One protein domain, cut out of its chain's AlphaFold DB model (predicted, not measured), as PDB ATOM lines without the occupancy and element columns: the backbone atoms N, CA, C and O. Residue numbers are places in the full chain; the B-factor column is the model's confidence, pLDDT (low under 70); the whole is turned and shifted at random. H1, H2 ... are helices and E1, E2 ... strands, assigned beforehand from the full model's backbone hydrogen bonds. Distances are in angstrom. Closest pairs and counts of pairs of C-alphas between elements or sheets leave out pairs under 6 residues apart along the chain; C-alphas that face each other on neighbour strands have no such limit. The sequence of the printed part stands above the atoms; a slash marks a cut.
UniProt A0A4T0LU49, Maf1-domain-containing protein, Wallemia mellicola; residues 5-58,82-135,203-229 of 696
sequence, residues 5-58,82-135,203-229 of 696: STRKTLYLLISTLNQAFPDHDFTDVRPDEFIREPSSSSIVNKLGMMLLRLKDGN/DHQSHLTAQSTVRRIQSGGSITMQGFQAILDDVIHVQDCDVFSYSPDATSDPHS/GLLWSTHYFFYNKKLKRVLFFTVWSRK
ATOM      1  N   SER A   5      14.885 -35.145 -53.611       64.06
ATOM      2  CA  SER A   5      15.823 -35.275 -52.493       64.06
ATOM      3  C   SER A   5      15.313 -34.609 -51.214       64.06
ATOM      4  O   SER A   5      15.497 -35.171 -50.137       64.06
ATOM      5  N   THR A   6      14.625 -33.469 -51.317       70.50
ATOM      6  CA  THR A   6      14.089 -32.738 -50.158       70.50
ATOM      7  C   THR A   6      12.883 -33.448 -49.553       70.50
ATOM      8  O   THR A   6      12.730 -33.450 -48.337       70.50
ATOM      9  N   ARG A   7      12.094 -34.160 -50.371       78.75
ATOM     10  CA  ARG A   7      11.003 -35.025 -49.885       78.75
ATOM     11  C   ARG A   7      11.516 -36.173 -49.015       78.75
ATOM     12  O   ARG A   7      10.960 -36.433 -47.959       78.75
ATOM     13  N   LYS A   8      12.615 -36.827 -49.416       81.44
ATOM     14  CA  LYS A   8      13.243 -37.894 -48.610       81.44
ATOM     15  C   LYS A   8      13.740 -37.379 -47.262       81.44
ATOM     16  O   LYS A   8      13.615 -38.078 -46.264       81.44
ATOM     17  N   THR A   9      14.301 -36.172 -47.238       84.25
ATOM     18  CA  THR A   9      14.730 -35.530 -45.993       84.25
ATOM     19  C   THR A   9      13.537 -35.190 -45.106       84.25
ATOM     20  O   THR A   9      13.587 -35.497 -43.926       84.25
ATOM     21  N   LEU A  10      12.446 -34.658 -45.661       84.62
ATOM     22  CA  LEU A  10      11.228 -34.379 -44.898       84.62
ATOM     23  C   LEU A  10      10.658 -35.639 -44.227       84.62
ATOM     24  O   LEU A  10      10.423 -35.630 -43.025       84.62
ATOM     25  N   TYR A  11      10.523 -36.744 -44.970       85.56
ATOM     26  CA  TYR A  11      10.075 -38.019 -44.394       85.56
ATOM     27  C   TYR A  11      10.988 -38.508 -43.269       85.56
ATOM     28  O   TYR A  11      10.508 -39.043 -42.274       85.56
ATOM     29  N   LEU A  12      12.302 -38.320 -43.415       86.31
ATOM     30  CA  LEU A  12      13.262 -38.672 -42.377       86.31
ATOM     31  C   LEU A  12      13.054 -37.828 -41.110       86.31
ATOM     32  O   LEU A  12      13.067 -38.389 -40.021       86.31
ATOM     33  N   LEU A  13      12.828 -36.518 -41.249       86.31
ATOM     34  CA  LEU A  13      12.597 -35.608 -40.122       86.31
ATOM     35  C   LEU A  13      11.286 -35.928 -39.385       86.31
ATOM     36  O   LEU A  13      11.297 -36.088 -38.165       86.31
ATOM     37  N   ILE A  14      10.186 -36.119 -40.116       85.75
ATOM     38  CA  ILE A  14       8.889 -36.505 -39.534       85.75
ATOM     39  C   ILE A  14       8.996 -37.874 -38.850       85.75
ATOM     40  O   ILE A  14       8.562 -38.041 -37.715       85.75
ATOM     41  N   SER A  15       9.668 -38.844 -39.479       84.06
ATOM     42  CA  SER A  15       9.906 -40.153 -38.860       84.06
ATOM     43  C   SER A  15      10.727 -40.051 -37.575       84.06
ATOM     44  O   SER A  15      10.487 -40.828 -36.655       84.06
ATOM     45  N   THR A  16      11.694 -39.131 -37.495       86.81
ATOM     46  CA  THR A  16      12.445 -38.908 -36.252       86.81
ATOM     47  C   THR A  16      11.603 -38.245 -35.165       86.81
ATOM     48  O   THR A  16      11.799 -38.577 -34.002       86.81
ATOM     49  N   LEU A  17      10.648 -37.378 -35.520       84.69
ATOM     50  CA  LEU A  17       9.700 -36.785 -34.569       84.69
ATOM     51  C   LEU A  17       8.722 -37.825 -34.018       84.69
ATOM     52  O   LEU A  17       8.661 -37.990 -32.804       84.69
ATOM     53  N   ASN A  18       8.076 -38.603 -34.891       86.19
ATOM     54  CA  ASN A  18       7.179 -39.700 -34.500       86.19
ATOM     55  C   ASN A  18       7.882 -40.743 -33.612       86.19
ATOM     56  O   ASN A  18       7.259 -41.390 -32.779       86.19
ATOM     57  N   GLN A  19       9.194 -40.940 -33.795       83.88
ATOM     58  CA  GLN A  19       9.972 -41.846 -32.950       83.88
ATOM     59  C   GLN A  19      10.389 -41.210 -31.615       83.88
ATOM     60  O   GLN A  19      10.538 -41.929 -30.628       83.88
ATOM     61  N   ALA A  20      10.617 -39.894 -31.582       82.19
ATOM     62  CA  ALA A  20      10.979 -39.169 -30.367       82.19
ATOM     63  C   ALA A  20       9.772 -38.945 -29.445       82.19
ATOM     64  O   ALA A  20       9.921 -39.031 -28.228       82.19
ATOM     65  N   PHE A  21       8.593 -38.704 -30.017       83.62
ATOM     66  CA  PHE A  21       7.339 -38.524 -29.290       83.62
ATOM     67  C   PHE A  21       6.287 -39.479 -29.871       83.62
ATOM     68  O   PHE A  21       5.556 -39.098 -30.780       83.62
ATOM     69  N   PRO A  22       6.218 -40.730 -29.380       79.50
ATOM     70  CA  PRO A  22       5.263 -41.718 -29.885       79.50
ATOM     71  C   PRO A  22       3.804 -41.372 -29.555       79.50
ATOM     72  O   PRO A  22       2.900 -41.917 -30.180       79.50
ATOM     73  N   ASP A  23       3.594 -40.481 -28.584       77.31
ATOM     74  CA  ASP A  23       2.277 -40.061 -28.103       77.31
ATOM     75  C   ASP A  23       1.722 -38.837 -28.858       77.31
ATOM     76  O   ASP A  23       0.595 -38.429 -28.599       77.31
ATOM     77  N   HIS A  24       2.496 -38.249 -29.783       77.56
ATOM     78  CA  HIS A  24       2.091 -37.082 -30.572       77.56
ATOM     79  C   HIS A  24       2.136 -37.392 -32.071       77.56
ATOM     80  O   HIS A  24       3.083 -38.020 -32.550       77.56
ATOM     81  N   ASP A  25       1.114 -36.966 -32.811       80.25
ATOM     82  CA  ASP A  25       1.008 -37.227 -34.248       80.25
ATOM     83  C   ASP A  25       1.588 -36.063 -35.058       80.25
ATOM     84  O   ASP A  25       1.084 -34.943 -35.020       80.25
ATOM     85  N   PHE A  26       2.649 -36.331 -35.824       81.69
ATOM     86  CA  PHE A  26       3.292 -35.348 -36.705       81.69
ATOM     87  C   PHE A  26       2.971 -35.576 -38.187       81.69
ATOM     88  O   PHE A  26       3.723 -35.135 -39.063       81.69
ATOM     89  N   THR A  27       1.887 -36.288 -38.501       78.81
ATOM     90  CA  THR A  27       1.493 -36.582 -39.890       78.81
ATOM     91  C   THR A  27       1.121 -35.320 -40.675       78.81
ATOM     92  O   THR A  27       1.419 -35.245 -41.870       78.81
ATOM     93  N   ASP A  28       0.568 -34.307 -40.005       78.38
ATOM     94  CA  ASP A  28       0.105 -33.057 -40.625       78.38
ATOM     95  C   ASP A  28       1.192 -31.973 -40.746       78.38
ATOM     96  O   ASP A  28       0.948 -30.902 -41.309       78.38
ATOM     97  N   VAL A  29       2.416 -32.250 -40.278       81.00
ATOM     98  CA  VAL A  29       3.523 -31.282 -40.299       81.00
ATOM     99  C   VAL A  29       3.905 -30.927 -41.729       81.00
ATOM    100  O   VAL A  29       4.265 -31.781 -42.554       81.00
ATOM    101  N   ARG A  30       3.891 -29.627 -42.021       80.50
ATOM    102  CA  ARG A  30       4.144 -29.137 -43.373       80.50
ATOM    103  C   ARG A  30       5.635 -28.876 -43.621       80.50
ATOM    104  O   ARG A  30       6.400 -28.582 -42.702       80.50
ATOM    105  N   PRO A  31       6.102 -28.947 -44.883       79.25
ATOM    106  CA  PRO A  31       7.515 -28.743 -45.201       79.25
ATOM    107  C   PRO A  31       8.044 -27.334 -44.888       79.25
ATOM    108  O   PRO A  31       9.256 -27.157 -44.791       79.25
ATOM    109  N   ASP A  32       7.168 -26.334 -44.813       78.94
ATOM    110  CA  ASP A  32       7.472 -24.930 -44.516       78.94
ATOM    111  C   ASP A  32       7.789 -24.666 -43.040       78.94
ATOM    112  O   ASP A  32       8.458 -23.681 -42.734       78.94
ATOM    113  N   GLU A  33       7.407 -25.577 -42.146       81.44
ATOM    114  CA  GLU A  33       7.705 -25.493 -40.709       81.44
ATOM    115  C   GLU A  33       9.144 -25.929 -40.380       81.44
ATOM    116  O   GLU A  33       9.664 -25.644 -39.299       81.44
ATOM    117  N   PHE A  34       9.829 -26.569 -41.337       85.69
ATOM    118  CA  PHE A  34      11.247 -26.905 -41.236       85.69
ATOM    119  C   PHE A  34      12.119 -25.875 -41.953       85.69
ATOM    120  O   PHE A  34      12.096 -25.740 -43.181       85.69
ATOM    121  N   ILE A  35      12.993 -25.211 -41.200       86.31
ATOM    122  CA  ILE A  35      13.946 -24.238 -41.739       86.31
ATOM    123  C   ILE A  35      15.327 -24.884 -41.831       86.31
ATOM    124  O   ILE A  35      15.851 -25.431 -40.863       86.31
ATOM    125  N   ARG A  36      15.954 -24.822 -43.011       87.12
ATOM    126  CA  ARG A  36      17.344 -25.269 -43.182       87.12
ATOM    127  C   ARG A  36      18.301 -24.162 -42.756       87.12
ATOM    128  O   ARG A  36      18.320 -23.092 -43.362       87.12
ATOM    129  N   GLU A  37      19.142 -24.451 -41.773       85.25
ATOM    130  CA  GLU A  37      20.120 -23.499 -41.253       85.25
ATOM    131  C   GLU A  37      21.367 -23.435 -42.158       85.25
ATOM    132  O   GLU A  37      21.849 -24.466 -42.638       85.25
ATOM    133  N   PRO A  38      21.927 -22.235 -42.404       78.75
ATOM    134  CA  PRO A  38      23.031 -22.056 -43.348       78.75
ATOM    135  C   PRO A  38      24.397 -22.491 -42.797       78.75
ATOM    136  O   PRO A  38      25.314 -22.726 -43.581       78.75
ATOM    137  N   SER A  39      24.565 -22.587 -41.472       81.75
ATOM    138  CA  SER A  39      25.840 -22.937 -40.831       81.75
ATOM    139  C   SER A  39      25.633 -23.821 -39.602       81.75
ATOM    140  O   SER A  39      25.033 -23.388 -38.619       81.75
ATOM    141  N   SER A  40      26.191 -25.035 -39.621       81.12
ATOM    142  CA  SER A  40      26.126 -25.978 -38.498       81.12
ATOM    143  C   SER A  40      26.930 -25.503 -37.282       81.12
ATOM    144  O   SER A  40      26.450 -25.579 -36.150       81.12
ATOM    145  N   SER A  41      28.112 -24.921 -37.500       79.50
ATOM    146  CA  SER A  41      28.970 -24.390 -36.432       79.50
ATOM    147  C   SER A  41      28.302 -23.243 -35.672       79.50
ATOM    148  O   SER A  41      28.312 -23.230 -34.440       79.50
ATOM    149  N   SER A  42      27.647 -22.320 -36.390       80.94
ATOM    150  CA  SER A  42      26.918 -21.208 -35.771       80.94
ATOM    151  C   SER A  42      25.795 -21.703 -34.857       80.94
ATOM    152  O   SER A  42      25.571 -21.127 -33.791       80.94
ATOM    153  N   ILE A  43      25.109 -22.785 -35.239       82.81
ATOM    154  CA  ILE A  43      24.054 -23.389 -34.420       82.81
ATOM    155  C   ILE A  43      24.632 -24.067 -33.181       82.81
ATOM    156  O   ILE A  43      24.101 -23.867 -32.093       82.81
ATOM    157  N   VAL A  44      25.754 -24.781 -33.286       82.69
ATOM    158  CA  VAL A  44      26.409 -25.379 -32.109       82.69
ATOM    159  C   VAL A  44      26.856 -24.313 -31.106       82.69
ATOM    160  O   VAL A  44      26.646 -24.485 -29.905       82.69
ATOM    161  N   ASN A  45      27.372 -23.172 -31.567       79.81
ATOM    162  CA  ASN A  45      27.664 -22.045 -30.678       79.81
ATOM    163  C   ASN A  45      26.400 -21.432 -30.069       79.81
ATOM    164  O   ASN A  45      26.396 -21.103 -28.882       79.81
ATOM    165  N   LYS A  46      25.323 -21.288 -30.851       78.38
ATOM    166  CA  LYS A  46      24.024 -20.797 -30.364       78.38
ATOM    167  C   LYS A  46      23.478 -21.705 -29.257       78.38
ATOM    168  O   LYS A  46      23.110 -21.204 -28.197       78.38
ATOM    169  N   LEU A  47      23.499 -23.019 -29.472       79.00
ATOM    170  CA  LEU A  47      23.081 -24.039 -28.507       79.00
ATOM    171  C   LEU A  47      23.970 -24.052 -27.266       79.00
ATOM    172  O   LEU A  47      23.474 -24.048 -26.143       79.00
ATOM    173  N   GLY A  48      25.285 -23.986 -27.444       76.50
ATOM    174  CA  GLY A  48      26.215 -23.916 -26.327       76.50
ATOM    175  C   GLY A  48      25.994 -22.667 -25.462       76.50
ATOM    176  O   GLY A  48      25.868 -22.759 -24.239       76.50
ATOM    177  N   MET A  49      25.875 -21.491 -26.082       71.06
ATOM    178  CA  MET A  49      25.572 -20.244 -25.370       71.06
ATOM    179  C   MET A  49      24.218 -20.307 -24.657       71.06
ATOM    180  O   MET A  49      24.092 -19.793 -23.546       71.06
ATOM    181  N   MET A  50      23.217 -20.944 -25.269       72.19
ATOM    182  CA  MET A  50      21.902 -21.163 -24.669       72.19
ATOM    183  C   MET A  50      22.006 -22.010 -23.396       72.19
ATOM    184  O   MET A  50      21.539 -21.582 -22.341       72.19
ATOM    185  N   LEU A  51      22.689 -23.154 -23.460       72.31
ATOM    186  CA  LEU A  51      22.878 -24.050 -22.316       72.31
ATOM    187  C   LEU A  51      23.706 -23.409 -21.191       72.31
ATOM    188  O   LEU A  51      23.379 -23.566 -20.015       72.31
ATOM    189  N   LEU A  52      24.742 -22.630 -21.523       66.81
ATOM    190  CA  LEU A  52      25.519 -21.897 -20.516       66.81
ATOM    191  C   LEU A  52      24.700 -20.808 -19.817       66.81
ATOM    192  O   LEU A  52      24.805 -20.647 -18.604       66.81
ATOM    193  N   ARG A  53      23.849 -20.081 -20.551       63.75
ATOM    194  CA  ARG A  53      22.966 -19.066 -19.952       63.75
ATOM    195  C   ARG A  53      21.928 -19.681 -19.017       63.75
ATOM    196  O   ARG A  53      21.613 -19.065 -18.001       63.75
ATOM    197  N   LEU A  54      21.431 -20.878 -19.337       62.22
ATOM    198  CA  LEU A  54      20.535 -21.635 -18.457       62.22
ATOM    199  C   LEU A  54      21.248 -22.093 -17.184       62.22
ATOM    200  O   LEU A  54      20.666 -22.042 -16.103       62.22
ATOM    201  N   LYS A  55      22.527 -22.463 -17.290       61.75
ATOM    202  CA  LYS A  55      23.349 -22.889 -16.155       61.75
ATOM    203  C   LYS A  55      23.619 -21.775 -15.135       61.75
ATOM    204  O   LYS A  55      23.605 -22.040 -13.937       61.75
ATOM    205  N   ASP A  56      23.855 -20.544 -15.585       52.69
ATOM    206  CA  ASP A  56      24.257 -19.437 -14.700       52.69
ATOM    207  C   ASP A  56      23.082 -18.762 -13.955       52.69
ATOM    208  O   ASP A  56      23.297 -17.828 -13.177       52.69
ATOM    209  N   GLY A  57      21.835 -19.200 -14.175       50.44
ATOM    210  CA  GLY A  57      20.653 -18.747 -13.422       50.44
ATOM    211  C   GLY A  57      20.350 -17.241 -13.507       50.44
ATOM    212  O   GLY A  57      19.609 -16.705 -12.684       50.44
ATOM    213  N   ASN A  58      20.932 -16.516 -14.467       41.28
ATOM    214  CA  ASN A  58      20.775 -15.067 -14.591       41.28
ATOM    215  C   ASN A  58      19.550 -14.718 -15.461       41.28
ATOM    216  O   ASN A  58      19.686 -14.262 -16.596       41.28
ATOM    217  N   ASP A  82      40.960 -33.864 -35.735       57.53
ATOM    218  CA  ASP A  82      40.136 -34.980 -35.221       57.53
ATOM    219  C   ASP A  82      40.722 -35.641 -33.958       57.53
ATOM    220  O   ASP A  82      40.014 -36.041 -33.033       57.53
ATOM    221  N   HIS A  83      42.053 -35.727 -33.868       63.19
ATOM    222  CA  HIS A  83      42.708 -36.257 -32.673       63.19
ATOM    223  C   HIS A  83      42.523 -35.319 -31.463       63.19
ATOM    224  O   HIS A  83      42.342 -35.773 -30.326       63.19
ATOM    225  N   GLN A  84      42.566 -34.008 -31.689       63.91
ATOM    226  CA  GLN A  84      42.450 -32.989 -30.653       63.91
ATOM    227  C   GLN A  84      40.998 -32.828 -30.182       63.91
ATOM    228  O   GLN A  84      40.770 -32.640 -28.981       63.91
ATOM    229  N   SER A  85      40.019 -32.950 -31.085       60.94
ATOM    230  CA  SER A  85      38.593 -32.957 -30.741       60.94
ATOM    231  C   SER A  85      38.250 -34.176 -29.881       60.94
ATOM    232  O   SER A  85      37.715 -34.004 -28.788       60.94
ATOM    233  N   HIS A  86      38.688 -35.379 -30.259       69.19
ATOM    234  CA  HIS A  86      38.458 -36.599 -29.479       69.19
ATOM    235  C   HIS A  86      39.105 -36.544 -28.079       69.19
ATOM    236  O   HIS A  86      38.469 -36.878 -27.077       69.19
ATOM    237  N   LEU A  87      40.340 -36.038 -27.954       67.56
ATOM    238  CA  LEU A  87      40.979 -35.819 -26.643       67.56
ATOM    239  C   LEU A  87      40.211 -34.802 -25.787       67.56
ATOM    240  O   LEU A  87      40.033 -35.001 -24.579       67.56
ATOM    241  N   THR A  88      39.731 -33.724 -26.407       67.88
ATOM    242  CA  THR A  88      38.950 -32.682 -25.731       67.88
ATOM    243  C   THR A  88      37.587 -33.221 -25.294       67.88
ATOM    244  O   THR A  88      37.185 -32.973 -24.156       67.88
ATOM    245  N   ALA A  89      36.920 -34.033 -26.118       60.09
ATOM    246  CA  ALA A  89      35.674 -34.721 -25.788       60.09
ATOM    247  C   ALA A  89      35.871 -35.661 -24.594       60.09
ATOM    248  O   ALA A  89      35.174 -35.527 -23.590       60.09
ATOM    249  N   GLN A  90      36.895 -36.518 -24.623       69.00
ATOM    250  CA  GLN A  90      37.220 -37.401 -23.500       69.00
ATOM    251  C   GLN A  90      37.543 -36.623 -22.221       69.00
ATOM    252  O   GLN A  90      37.076 -36.986 -21.142       69.00
ATOM    253  N   SER A  91      38.316 -35.538 -22.317       61.88
ATOM    254  CA  SER A  91      38.629 -34.685 -21.164       61.88
ATOM    255  C   SER A  91      37.385 -33.989 -20.600       61.88
ATOM    256  O   SER A  91      37.253 -33.837 -19.386       61.88
ATOM    257  N   THR A  92      36.440 -33.626 -21.468       60.31
ATOM    258  CA  THR A  92      35.177 -32.988 -21.094       60.31
ATOM    259  C   THR A  92      34.236 -33.989 -20.445       60.31
ATOM    260  O   THR A  92      33.679 -33.685 -19.398       60.31
ATOM    261  N   VAL A  93      34.101 -35.197 -20.998       64.69
ATOM    262  CA  VAL A  93      33.309 -36.280 -20.401       64.69
ATOM    263  C   VAL A  93      33.858 -36.641 -19.021       64.69
ATOM    264  O   VAL A  93      33.086 -36.714 -18.068       64.69
ATOM    265  N   ARG A  94      35.187 -36.750 -18.869       57.19
ATOM    266  CA  ARG A  94      35.838 -36.948 -17.560       57.19
ATOM    267  C   ARG A  94      35.541 -35.804 -16.589       57.19
ATOM    268  O   ARG A  94      35.243 -36.062 -15.431       57.19
ATOM    269  N   ARG A  95      35.574 -34.551 -17.060       54.91
ATOM    270  CA  ARG A  95      35.230 -33.368 -16.255       54.91
ATOM    271  C   ARG A  95      33.753 -33.355 -15.842       54.91
ATOM    272  O   ARG A  95      33.463 -32.963 -14.724       54.91
ATOM    273  N   ILE A  96      32.829 -33.761 -16.713       56.06
ATOM    274  CA  ILE A  96      31.396 -33.865 -16.388       56.06
ATOM    275  C   ILE A  96      31.175 -34.955 -15.334       56.06
ATOM    276  O   ILE A  96      30.436 -34.741 -14.375       56.06
ATOM    277  N   GLN A  97      31.859 -36.094 -15.472       51.34
ATOM    278  CA  GLN A  97      31.802 -37.204 -14.519       51.34
ATOM    279  C   GLN A  97      32.367 -36.840 -13.136       51.34
ATOM    280  O   GLN A  97      31.938 -37.427 -12.150       51.34
ATOM    281  N   SER A  98      33.265 -35.852 -13.046       37.62
ATOM    282  CA  SER A  98      33.769 -35.290 -11.783       37.62
ATOM    283  C   SER A  98      33.022 -34.037 -11.297       37.62
ATOM    284  O   SER A  98      33.540 -33.258 -10.500       37.62
ATOM    285  N   GLY A  99      31.803 -33.788 -11.792       41.25
ATOM    286  CA  GLY A  99      30.978 -32.646 -11.369       41.25
ATOM    287  C   GLY A  99      31.442 -31.283 -11.906       41.25
ATOM    288  O   GLY A  99      30.904 -30.237 -11.536       41.25
ATOM    289  N   GLY A 100      32.425 -31.262 -12.803       50.47
ATOM    290  CA  GLY A 100      32.876 -30.067 -13.501       50.47
ATOM    291  C   GLY A 100      31.922 -29.634 -14.620       50.47
ATOM    292  O   GLY A 100      31.193 -30.419 -15.220       50.47
ATOM    293  N   SER A 101      31.930 -28.337 -14.939       54.62
ATOM    294  CA  SER A 101      31.091 -27.799 -16.016       54.62
ATOM    295  C   SER A 101      31.563 -28.236 -17.398       54.62
ATOM    296  O   SER A 101      32.752 -28.102 -17.710       54.62
ATOM    297  N   ILE A 102      30.610 -28.598 -18.265       64.12
ATOM    298  CA  ILE A 102      30.837 -28.614 -19.711       64.12
ATOM    299  C   ILE A 102      31.283 -27.214 -20.162       64.12
ATOM    300  O   ILE A 102      30.719 -26.199 -19.741       64.12
ATOM    301  N   THR A 103      32.355 -27.152 -20.945       70.88
ATOM    302  CA  THR A 103      32.810 -25.924 -21.613       70.88
ATOM    303  C   THR A 103      32.241 -25.890 -23.027       70.88
ATOM    304  O   THR A 103      31.836 -26.924 -23.554       70.88
ATOM    305  N   MET A 104      32.246 -24.726 -23.684       65.81
ATOM    306  CA  MET A 104      31.827 -24.639 -25.095       65.81
ATOM    307  C   MET A 104      32.629 -25.545 -26.014       65.81
ATOM    308  O   MET A 104      32.051 -26.281 -26.807       65.81
ATOM    309  N   GLN A 105      33.947 -25.554 -25.832       70.00
ATOM    310  CA  GLN A 105      34.843 -26.427 -26.584       70.00
ATOM    311  C   GLN A 105      34.548 -27.907 -26.311       70.00
ATOM    312  O   GLN A 105      34.606 -28.724 -27.220       70.00
ATOM    313  N   GLY A 106      34.169 -28.244 -25.077       72.25
ATOM    314  CA  GLY A 106      33.806 -29.602 -24.703       72.25
ATOM    315  C   GLY A 106      32.481 -30.080 -25.293       72.25
ATOM    316  O   GLY A 106      32.402 -31.202 -25.780       72.25
ATOM    317  N   PHE A 107      31.454 -29.226 -25.297       77.75
ATOM    318  CA  PHE A 107      30.168 -29.526 -25.936       77.75
ATOM    319  C   PHE A 107      30.332 -29.760 -27.439       77.75
ATOM    320  O   PHE A 107      29.851 -30.760 -27.966       77.75
ATOM    321  N   GLN A 108      31.073 -28.878 -28.111       77.19
ATOM    322  CA  GLN A 108      31.357 -29.015 -29.534       77.19
ATOM    323  C   GLN A 108      32.149 -30.292 -29.835       77.19
ATOM    324  O   GLN A 108      31.788 -31.012 -30.757       77.19
ATOM    325  N   ALA A 109      33.180 -30.601 -29.044       77.38
ATOM    326  CA  ALA A 109      33.997 -31.796 -29.233       77.38
ATOM    327  C   ALA A 109      33.191 -33.099 -29.091       77.38
ATOM    328  O   ALA A 109      33.395 -34.030 -29.860       77.38
ATOM    329  N   ILE A 110      32.252 -33.157 -28.139       81.38
ATOM    330  CA  ILE A 110      31.370 -34.321 -27.955       81.38
ATOM    331  C   ILE A 110      30.420 -34.483 -29.148       81.38
ATOM    332  O   ILE A 110      30.224 -35.594 -29.634       81.38
ATOM    333  N   LEU A 111      29.832 -33.389 -29.640       82.50
ATOM    334  CA  LEU A 111      28.963 -33.446 -30.818       82.50
ATOM    335  C   LEU A 111      29.726 -33.885 -32.071       82.50
ATOM    336  O   LEU A 111      29.205 -34.662 -32.872       82.50
ATOM    337  N   ASP A 112      30.955 -33.401 -32.231       83.62
ATOM    338  CA  ASP A 112      31.799 -33.731 -33.373       83.62
ATOM    339  C   ASP A 112      32.202 -35.213 -33.374       83.62
ATOM    340  O   ASP A 112      32.071 -35.875 -34.398       83.62
ATOM    341  N   ASP A 113      32.525 -35.779 -32.207       80.62
ATOM    342  CA  ASP A 113      32.797 -37.216 -32.044       80.62
ATOM    343  C   ASP A 113      31.585 -38.096 -32.425       80.62
ATOM    344  O   ASP A 113      31.718 -39.145 -33.060       80.62
ATOM    345  N   VAL A 114      30.362 -37.652 -32.105       80.62
ATOM    346  CA  VAL A 114      29.134 -38.439 -32.330       80.62
ATOM    347  C   VAL A 114      28.627 -38.374 -33.774       80.62
ATOM    348  O   VAL A 114      28.140 -39.388 -34.296       80.62
ATOM    349  N   ILE A 115      28.666 -37.203 -34.420       82.62
ATOM    350  CA  ILE A 115      28.038 -37.007 -35.739       82.62
ATOM    351  C   ILE A 115      28.875 -36.208 -36.749       82.62
ATOM    352  O   ILE A 115      28.460 -36.118 -37.903       82.62
ATOM    353  N   HIS A 116      30.060 -35.714 -36.375       84.19
ATOM    354  CA  HIS A 116      30.936 -34.864 -37.199       84.19
ATOM    355  C   HIS A 116      30.178 -33.634 -37.730       84.19
ATOM    356  O   HIS A 116      29.597 -33.633 -38.820       84.19
ATOM    357  N   VAL A 117      30.149 -32.568 -36.933       82.50
ATOM    358  CA  VAL A 117      29.244 -31.411 -37.092       82.50
ATOM    359  C   VAL A 117      29.487 -30.658 -38.403       82.50
ATOM    360  O   VAL A 117      28.552 -30.096 -38.978       82.50
ATOM    361  N   GLN A 118      30.726 -30.647 -38.897       81.69
ATOM    362  CA  GLN A 118      31.097 -29.935 -40.127       81.69
ATOM    363  C   GLN A 118      30.440 -30.529 -41.385       81.69
ATOM    364  O   GLN A 118      30.151 -29.799 -42.329       81.69
ATOM    365  N   ASP A 119      30.144 -31.830 -41.369       84.38
ATOM    366  CA  ASP A 119      29.538 -32.569 -42.484       84.38
ATOM    367  C   ASP A 119      27.999 -32.658 -42.395       84.38
ATOM    368  O   ASP A 119      27.358 -33.342 -43.202       84.38
ATOM    369  N   CYS A 120      27.392 -32.003 -41.402       85.12
ATOM    370  CA  CYS A 120      25.960 -32.093 -41.130       85.12
ATOM    371  C   CYS A 120      25.152 -30.981 -41.811       85.12
ATOM    372  O   CYS A 120      25.456 -29.796 -41.674       85.12
ATOM    373  N   ASP A 121      24.037 -31.363 -42.438       88.12
ATOM    374  CA  ASP A 121      22.942 -30.444 -42.749       88.12
ATOM    375  C   ASP A 121      22.102 -30.227 -41.485       88.12
ATOM    376  O   ASP A 121      21.674 -31.198 -40.860       88.12
ATOM    377  N   VAL A 122      21.856 -28.969 -41.107       89.12
ATOM    378  CA  VAL A 122      21.087 -28.634 -39.900       89.12
ATOM    379  C   VAL A 122      19.706 -28.107 -40.269       89.12
ATOM    380  O   VAL A 122      19.580 -27.228 -41.122       89.12
ATOM    381  N   PHE A 123      18.680 -28.630 -39.603       88.81
ATOM    382  CA  PHE A 123      17.297 -28.174 -39.726       88.81
ATOM    383  C   PHE A 123      16.774 -27.740 -38.361       88.81
ATOM    384  O   PHE A 123      17.062 -28.390 -37.358       88.81
ATOM    385  N   SER A 124      16.018 -26.651 -38.318       86.69
ATOM    386  CA  SER A 124      15.282 -26.193 -37.145       86.69
ATOM    387  C   SER A 124      13.786 -26.436 -37.345       86.69
ATOM    388  O   SER A 124      13.268 -26.301 -38.454       86.69
ATOM    389  N   TYR A 125      13.116 -26.842 -36.268       85.00
ATOM    390  CA  TYR A 125      11.665 -27.010 -36.197       85.00
ATOM    391  C   TYR A 125      11.139 -26.165 -35.041       85.00
ATOM    392  O   TYR A 125      11.705 -26.161 -33.943       85.00
ATOM    393  N   SER A 126      10.108 -25.377 -35.311       80.56
ATOM    394  CA  SER A 126       9.481 -24.480 -34.341       80.56
ATOM    395  C   SER A 126       7.969 -24.606 -34.511       80.56
ATOM    396  O   SER A 126       7.413 -23.871 -35.328       80.56
ATOM    397  N   PRO A 127       7.345 -25.581 -33.823       76.31
ATOM    398  CA  PRO A 127       5.911 -25.824 -33.927       76.31
ATOM    399  C   PRO A 127       5.108 -24.633 -33.398       76.31
ATOM    400  O   PRO A 127       5.610 -23.815 -32.619       76.31
ATOM    401  N   ASP A 128       3.852 -24.542 -33.822       71.12
ATOM    402  CA  ASP A 128       2.872 -23.689 -33.160       71.12
ATOM    403  C   ASP A 128       2.473 -24.275 -31.793       71.12
ATOM    404  O   ASP A 128       2.826 -25.399 -31.434       71.12
ATOM    405  N   ALA A 129       1.775 -23.476 -30.985       66.31
ATOM    406  CA  ALA A 129       1.454 -23.847 -29.609       66.31
ATOM    407  C   ALA A 129       0.554 -25.087 -29.502       66.31
ATOM    408  O   ALA A 129       0.567 -25.710 -28.456       66.31
ATOM    409  N   THR A 130      -0.195 -25.437 -30.548       66.06
ATOM    410  CA  THR A 130      -1.071 -26.616 -30.608       66.06
ATOM    411  C   THR A 130      -0.347 -27.856 -31.131       66.06
ATOM    412  O   THR A 130      -0.667 -28.969 -30.731       66.06
ATOM    413  N   SER A 131       0.661 -27.690 -31.997       72.31
ATOM    414  CA  SER A 131       1.444 -28.809 -32.540       72.31
ATOM    415  C   SER A 131       2.712 -29.105 -31.737       72.31
ATOM    416  O   SER A 131       3.431 -30.052 -32.066       72.31
ATOM    417  N   ASP A 132       3.033 -28.321 -30.705       74.81
ATOM    418  CA  ASP A 132       4.178 -28.586 -29.833       74.81
ATOM    419  C   ASP A 132       3.842 -29.698 -28.818       74.81
ATOM    420  O   ASP A 132       2.982 -29.484 -27.959       74.81
ATOM    421  N   PRO A 133       4.553 -30.848 -28.828       72.62
ATOM    422  CA  PRO A 133       4.348 -31.935 -27.858       72.62
ATOM    423  C   PRO A 133       4.637 -31.532 -26.402       72.62
ATOM    424  O   PRO A 133       4.347 -32.285 -25.474       72.62
ATOM    425  N   HIS A 134       5.276 -30.383 -26.181       72.56
ATOM    426  CA  HIS A 134       5.570 -29.842 -24.857       72.56
ATOM    427  C   HIS A 134       4.580 -28.764 -24.406       72.56
ATOM    428  O   HIS A 134       4.733 -28.233 -23.299       72.56
ATOM    429  N   SER A 135       3.603 -28.410 -25.241       68.94
ATOM    430  CA  SER A 135       2.516 -27.517 -24.857       68.94
ATOM    431  C   SER A 135       1.499 -28.253 -23.980       68.94
ATOM    432  O   SER A 135       1.269 -29.448 -24.123       68.94
ATOM    433  N   GLY A 203       2.765 -23.235 -17.673       61.88
ATOM    434  CA  GLY A 203       3.028 -22.993 -19.102       61.88
ATOM    435  C   GLY A 203       4.470 -23.264 -19.578       61.88
ATOM    436  O   GLY A 203       5.452 -22.965 -18.877       61.88
ATOM    437  N   LEU A 204       4.586 -23.779 -20.810       69.25
ATOM    438  CA  LEU A 204       5.813 -23.815 -21.617       69.25
ATOM    439  C   LEU A 204       6.285 -22.377 -21.909       69.25
ATOM    440  O   LEU A 204       5.513 -21.530 -22.341       69.25
ATOM    441  N   LEU A 205       7.557 -22.077 -21.638       70.31
ATOM    442  CA  LEU A 205       8.157 -20.752 -21.844       70.31
ATOM    443  C   LEU A 205       8.819 -20.626 -23.211       70.31
ATOM    444  O   LEU A 205       8.750 -19.573 -23.837       70.31
ATOM    445  N   TRP A 206       9.529 -21.673 -23.622       72.38
ATOM    446  CA  TRP A 206      10.119 -21.809 -24.947       72.38
ATOM    447  C   TRP A 206      10.501 -23.270 -25.179       72.38
ATOM    448  O   TRP A 206      10.884 -23.974 -24.242       72.38
ATOM    449  N   SER A 207      10.469 -23.689 -26.432       75.75
ATOM    450  CA  SER A 207      10.968 -24.965 -26.938       75.75
ATOM    451  C   SER A 207      11.827 -24.689 -28.170       75.75
ATOM    452  O   SER A 207      11.654 -23.695 -28.878       75.75
ATOM    453  N   THR A 208      12.846 -25.512 -28.387       76.38
ATOM    454  CA  THR A 208      13.681 -25.461 -29.587       76.38
ATOM    455  C   THR A 208      14.049 -26.868 -30.010       76.38
ATOM    456  O   THR A 208      14.525 -27.658 -29.191       76.38
ATOM    457  N   HIS A 209      13.889 -27.147 -31.300       86.31
ATOM    458  CA  HIS A 209      14.155 -28.450 -31.891       86.31
ATOM    459  C   HIS A 209      15.123 -28.291 -33.067       86.31
ATOM    460  O   HIS A 209      14.865 -27.529 -34.000       86.31
ATOM    461  N   TYR A 210      16.247 -29.005 -33.021       88.19
ATOM    462  CA  TYR A 210      17.261 -29.023 -34.073       88.19
ATOM    463  C   TYR A 210      17.552 -30.452 -34.524       88.19
ATOM    464  O   TYR A 210      17.660 -31.371 -33.715       88.19
ATOM    465  N   PHE A 211      17.759 -30.625 -35.821       89.81
ATOM    466  CA  PHE A 211      18.130 -31.891 -36.440       89.81
ATOM    467  C   PHE A 211      19.475 -31.723 -37.127       89.81
ATOM    468  O   PHE A 211      19.608 -30.910 -38.037       89.81
ATOM    469  N   PHE A 212      20.461 -32.514 -36.723       89.94
ATOM    470  CA  PHE A 212      21.743 -32.621 -37.408       89.94
ATOM    471  C   PHE A 212      21.712 -33.875 -38.268       89.94
ATOM    472  O   PHE A 212      21.714 -34.994 -37.753       89.94
ATOM    473  N   TYR A 213      21.659 -33.699 -39.581       88.88
ATOM    474  CA  TYR A 213      21.612 -34.794 -40.532       88.88
ATOM    475  C   TYR A 213      22.956 -34.954 -41.238       88.88
ATOM    476  O   TYR A 213      23.328 -34.150 -42.094       88.88
ATOM    477  N   ASN A 214      23.669 -36.036 -40.922       88.50
ATOM    478  CA  ASN A 214      24.880 -36.413 -41.639       88.50
ATOM    479  C   ASN A 214      24.545 -37.440 -42.729       88.50
ATOM    480  O   ASN A 214      24.276 -38.616 -42.459       88.50
ATOM    481  N   LYS A 215      24.603 -36.997 -43.991       83.94
ATOM    482  CA  LYS A 215      24.333 -37.835 -45.173       83.94
ATOM    483  C   LYS A 215      25.344 -38.971 -45.348       83.94
ATOM    484  O   LYS A 215      24.957 -40.038 -45.825       83.94
ATOM    485  N   LYS A 216      26.611 -38.766 -44.963       84.44
ATOM    486  CA  LYS A 216      27.685 -39.769 -45.093       84.44
ATOM    487  C   LYS A 216      27.487 -40.906 -44.092       84.44
ATOM    488  O   LYS A 216      27.560 -42.073 -44.465       84.44
ATOM    489  N   LEU A 217      27.165 -40.560 -42.844       81.94
ATOM    490  CA  LEU A 217      26.917 -41.525 -41.766       81.94
ATOM    491  C   LEU A 217      25.500 -42.112 -41.787       81.94
ATOM    492  O   LEU A 217      25.224 -43.052 -41.044       81.94
ATOM    493  N   LYS A 218      24.599 -41.553 -42.611       83.62
ATOM    494  CA  LYS A 218      23.155 -41.856 -42.611       83.62
ATOM    495  C   LYS A 218      22.563 -41.793 -41.198       83.62
ATOM    496  O   LYS A 218      21.732 -42.616 -40.825       83.62
ATOM    497  N   ARG A 219      23.024 -40.820 -40.410       83.62
ATOM    498  CA  ARG A 219      22.667 -40.635 -39.002       83.62
ATOM    499  C   ARG A 219      21.994 -39.280 -38.834       83.62
ATOM    500  O   ARG A 219      22.444 -38.294 -39.421       83.62
ATOM    501  N   VAL A 220      20.937 -39.249 -38.033       86.50
ATOM    502  CA  VAL A 220      20.292 -38.017 -37.574       86.50
ATOM    503  C   VAL A 220      20.506 -37.922 -36.073       86.50
ATOM    504  O   VAL A 220      20.236 -38.881 -35.353       86.50
ATOM    505  N   LEU A 221      21.008 -36.783 -35.612       87.31
ATOM    506  CA  LEU A 221      20.993 -36.411 -34.204       87.31
ATOM    507  C   LEU A 221      19.869 -35.396 -34.015       87.31
ATOM    508  O   LEU A 221      19.922 -34.297 -34.567       87.31
ATOM    509  N   PHE A 222      18.858 -35.789 -33.250       89.06
ATOM    510  CA  PHE A 222      17.767 -34.913 -32.850       89.06
ATOM    511  C   PHE A 222      18.102 -34.270 -31.503       89.06
ATOM    512  O   PHE A 222      18.439 -34.963 -30.544       89.06
ATOM    513  N   PHE A 223      18.052 -32.943 -31.447       85.56
ATOM    514  CA  PHE A 223      18.391 -32.141 -30.282       85.56
ATOM    515  C   PHE A 223      17.188 -31.280 -29.897       85.56
ATOM    516  O   PHE A 223      16.828 -30.352 -30.620       85.56
ATOM    517  N   THR A 224      16.571 -31.583 -28.756       83.12
ATOM    518  CA  THR A 224      15.403 -30.867 -28.231       83.12
ATOM    519  C   THR A 224      15.721 -30.256 -26.872       83.12
ATOM    520  O   THR A 224      16.320 -30.906 -26.014       83.12
ATOM    521  N   VAL A 225      15.358 -28.990 -26.675       80.56
ATOM    522  CA  VAL A 225      15.487 -28.294 -25.389       80.56
ATOM    523  C   VAL A 225      14.263 -27.418 -25.192       80.56
ATOM    524  O   VAL A 225      13.921 -26.637 -26.076       80.56
ATOM    525  N   TRP A 226      13.635 -27.524 -24.028       78.19
ATOM    526  CA  TRP A 226      12.395 -26.826 -23.703       78.19
ATOM    527  C   TRP A 226      12.382 -26.401 -22.242       78.19
ATOM    528  O   TRP A 226      12.894 -27.102 -21.384       78.19
ATOM    529  N   SER A 227      11.799 -25.254 -21.923       72.31
ATOM    530  CA  SER A 227      11.733 -24.724 -20.562       72.31
ATOM    531  C   SER A 227      10.292 -24.451 -20.185       72.31
ATOM    532  O   SER A 227       9.580 -23.798 -20.938       72.31
ATOM    533  N   ARG A 228       9.874 -24.893 -18.997       70.25
ATOM    534  CA  ARG A 228       8.536 -24.635 -18.448       70.25
ATOM    535  C   ARG A 228       8.609 -23.908 -17.116       70.25
ATOM    536  O   ARG A 228       9.584 -24.047 -16.371       70.25
ATOM    537  N   LYS A 229       7.556 -23.163 -16.797       61.97
ATOM    538  CA  LYS A 229       7.345 -22.612 -15.458       61.97
ATOM    539  C   LYS A 229       6.716 -23.693 -14.577       61.97
ATOM    540  O   LYS A 229       5.714 -24.284 -14.958       61.97
TER     541      LYS A 229
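This is residues 5 to 58, 82 to 135 and 203 to 229 of the 696 residues of the protein "Maf1-domain-containing protein" of Wallemia mellicola (UniProt A0A4T0LU49). A twisted sheet of four strands, with the long hairpin E3 and E4 at one edge, has H1 over one face and H2 and H4 over the other: three layers, helices on both faces of a sheet. H3 packs on H4, away from the sheet. The printed part has 135 residues, with four named helices and four named strands in the order H1 E1 H2 H3 H4 E2 E3 E4; the sheet runs E1, E2, E3, E4, all antiparallel, and the class is mixed. The whole is compact, with a radius of gyration of the C-alphas of 16.0 A and spans of 43 by 40 by 26 A.

H1, residues 5 to 20, begins with C-alpha 5 at (15.823, -35.275, -52.493) and is 23.0 A long from first to last C-alpha. E1 is residues 34 to 37, and H2 is residues 40 to 55, 22.7 A. H3 is residues 82 to 97, 22.4 A, H4 residues 104 to 115, and E2 residues 120 to 125. E3, residues 204 to 214, measures 30.4 A; E4, residues 219 to 228, measures 29.6 A and ends with C-alpha 228 at (8.536, -24.635, -18.448).

Within hydrogen-bond range are N 35 and O 124 of E1 and E2, 3.0 A, N 123 and O 211 of E2 and E3, 2.9 A, and N 210 and O 223 of E3 and E4, 2.8 A. H1 is on the sheet at a height of 8.7 A, its Thr 16 closest to Phe 222 of E4, C-alphas 7.5 A apart. H2 and H4 are on the opposite face; they touch at Gly 48 and Met 104, C-alphas 5.8 A apart. H3 touches H4 at a steep tilt of 66 degrees, closest at the C-alphas of Ala 89 and Ala 109, 4.8 A. In the four helices every O i to N i+4 pair is within hydrogen-bond range.

Residues 59 to 81 and 136 to 202 are not printed; the gaps between C-alphas are 34.6 A and 7.3 A. The link H1 to E1 is long. Low confidence includes residues 52 to 58 and 82 to 102.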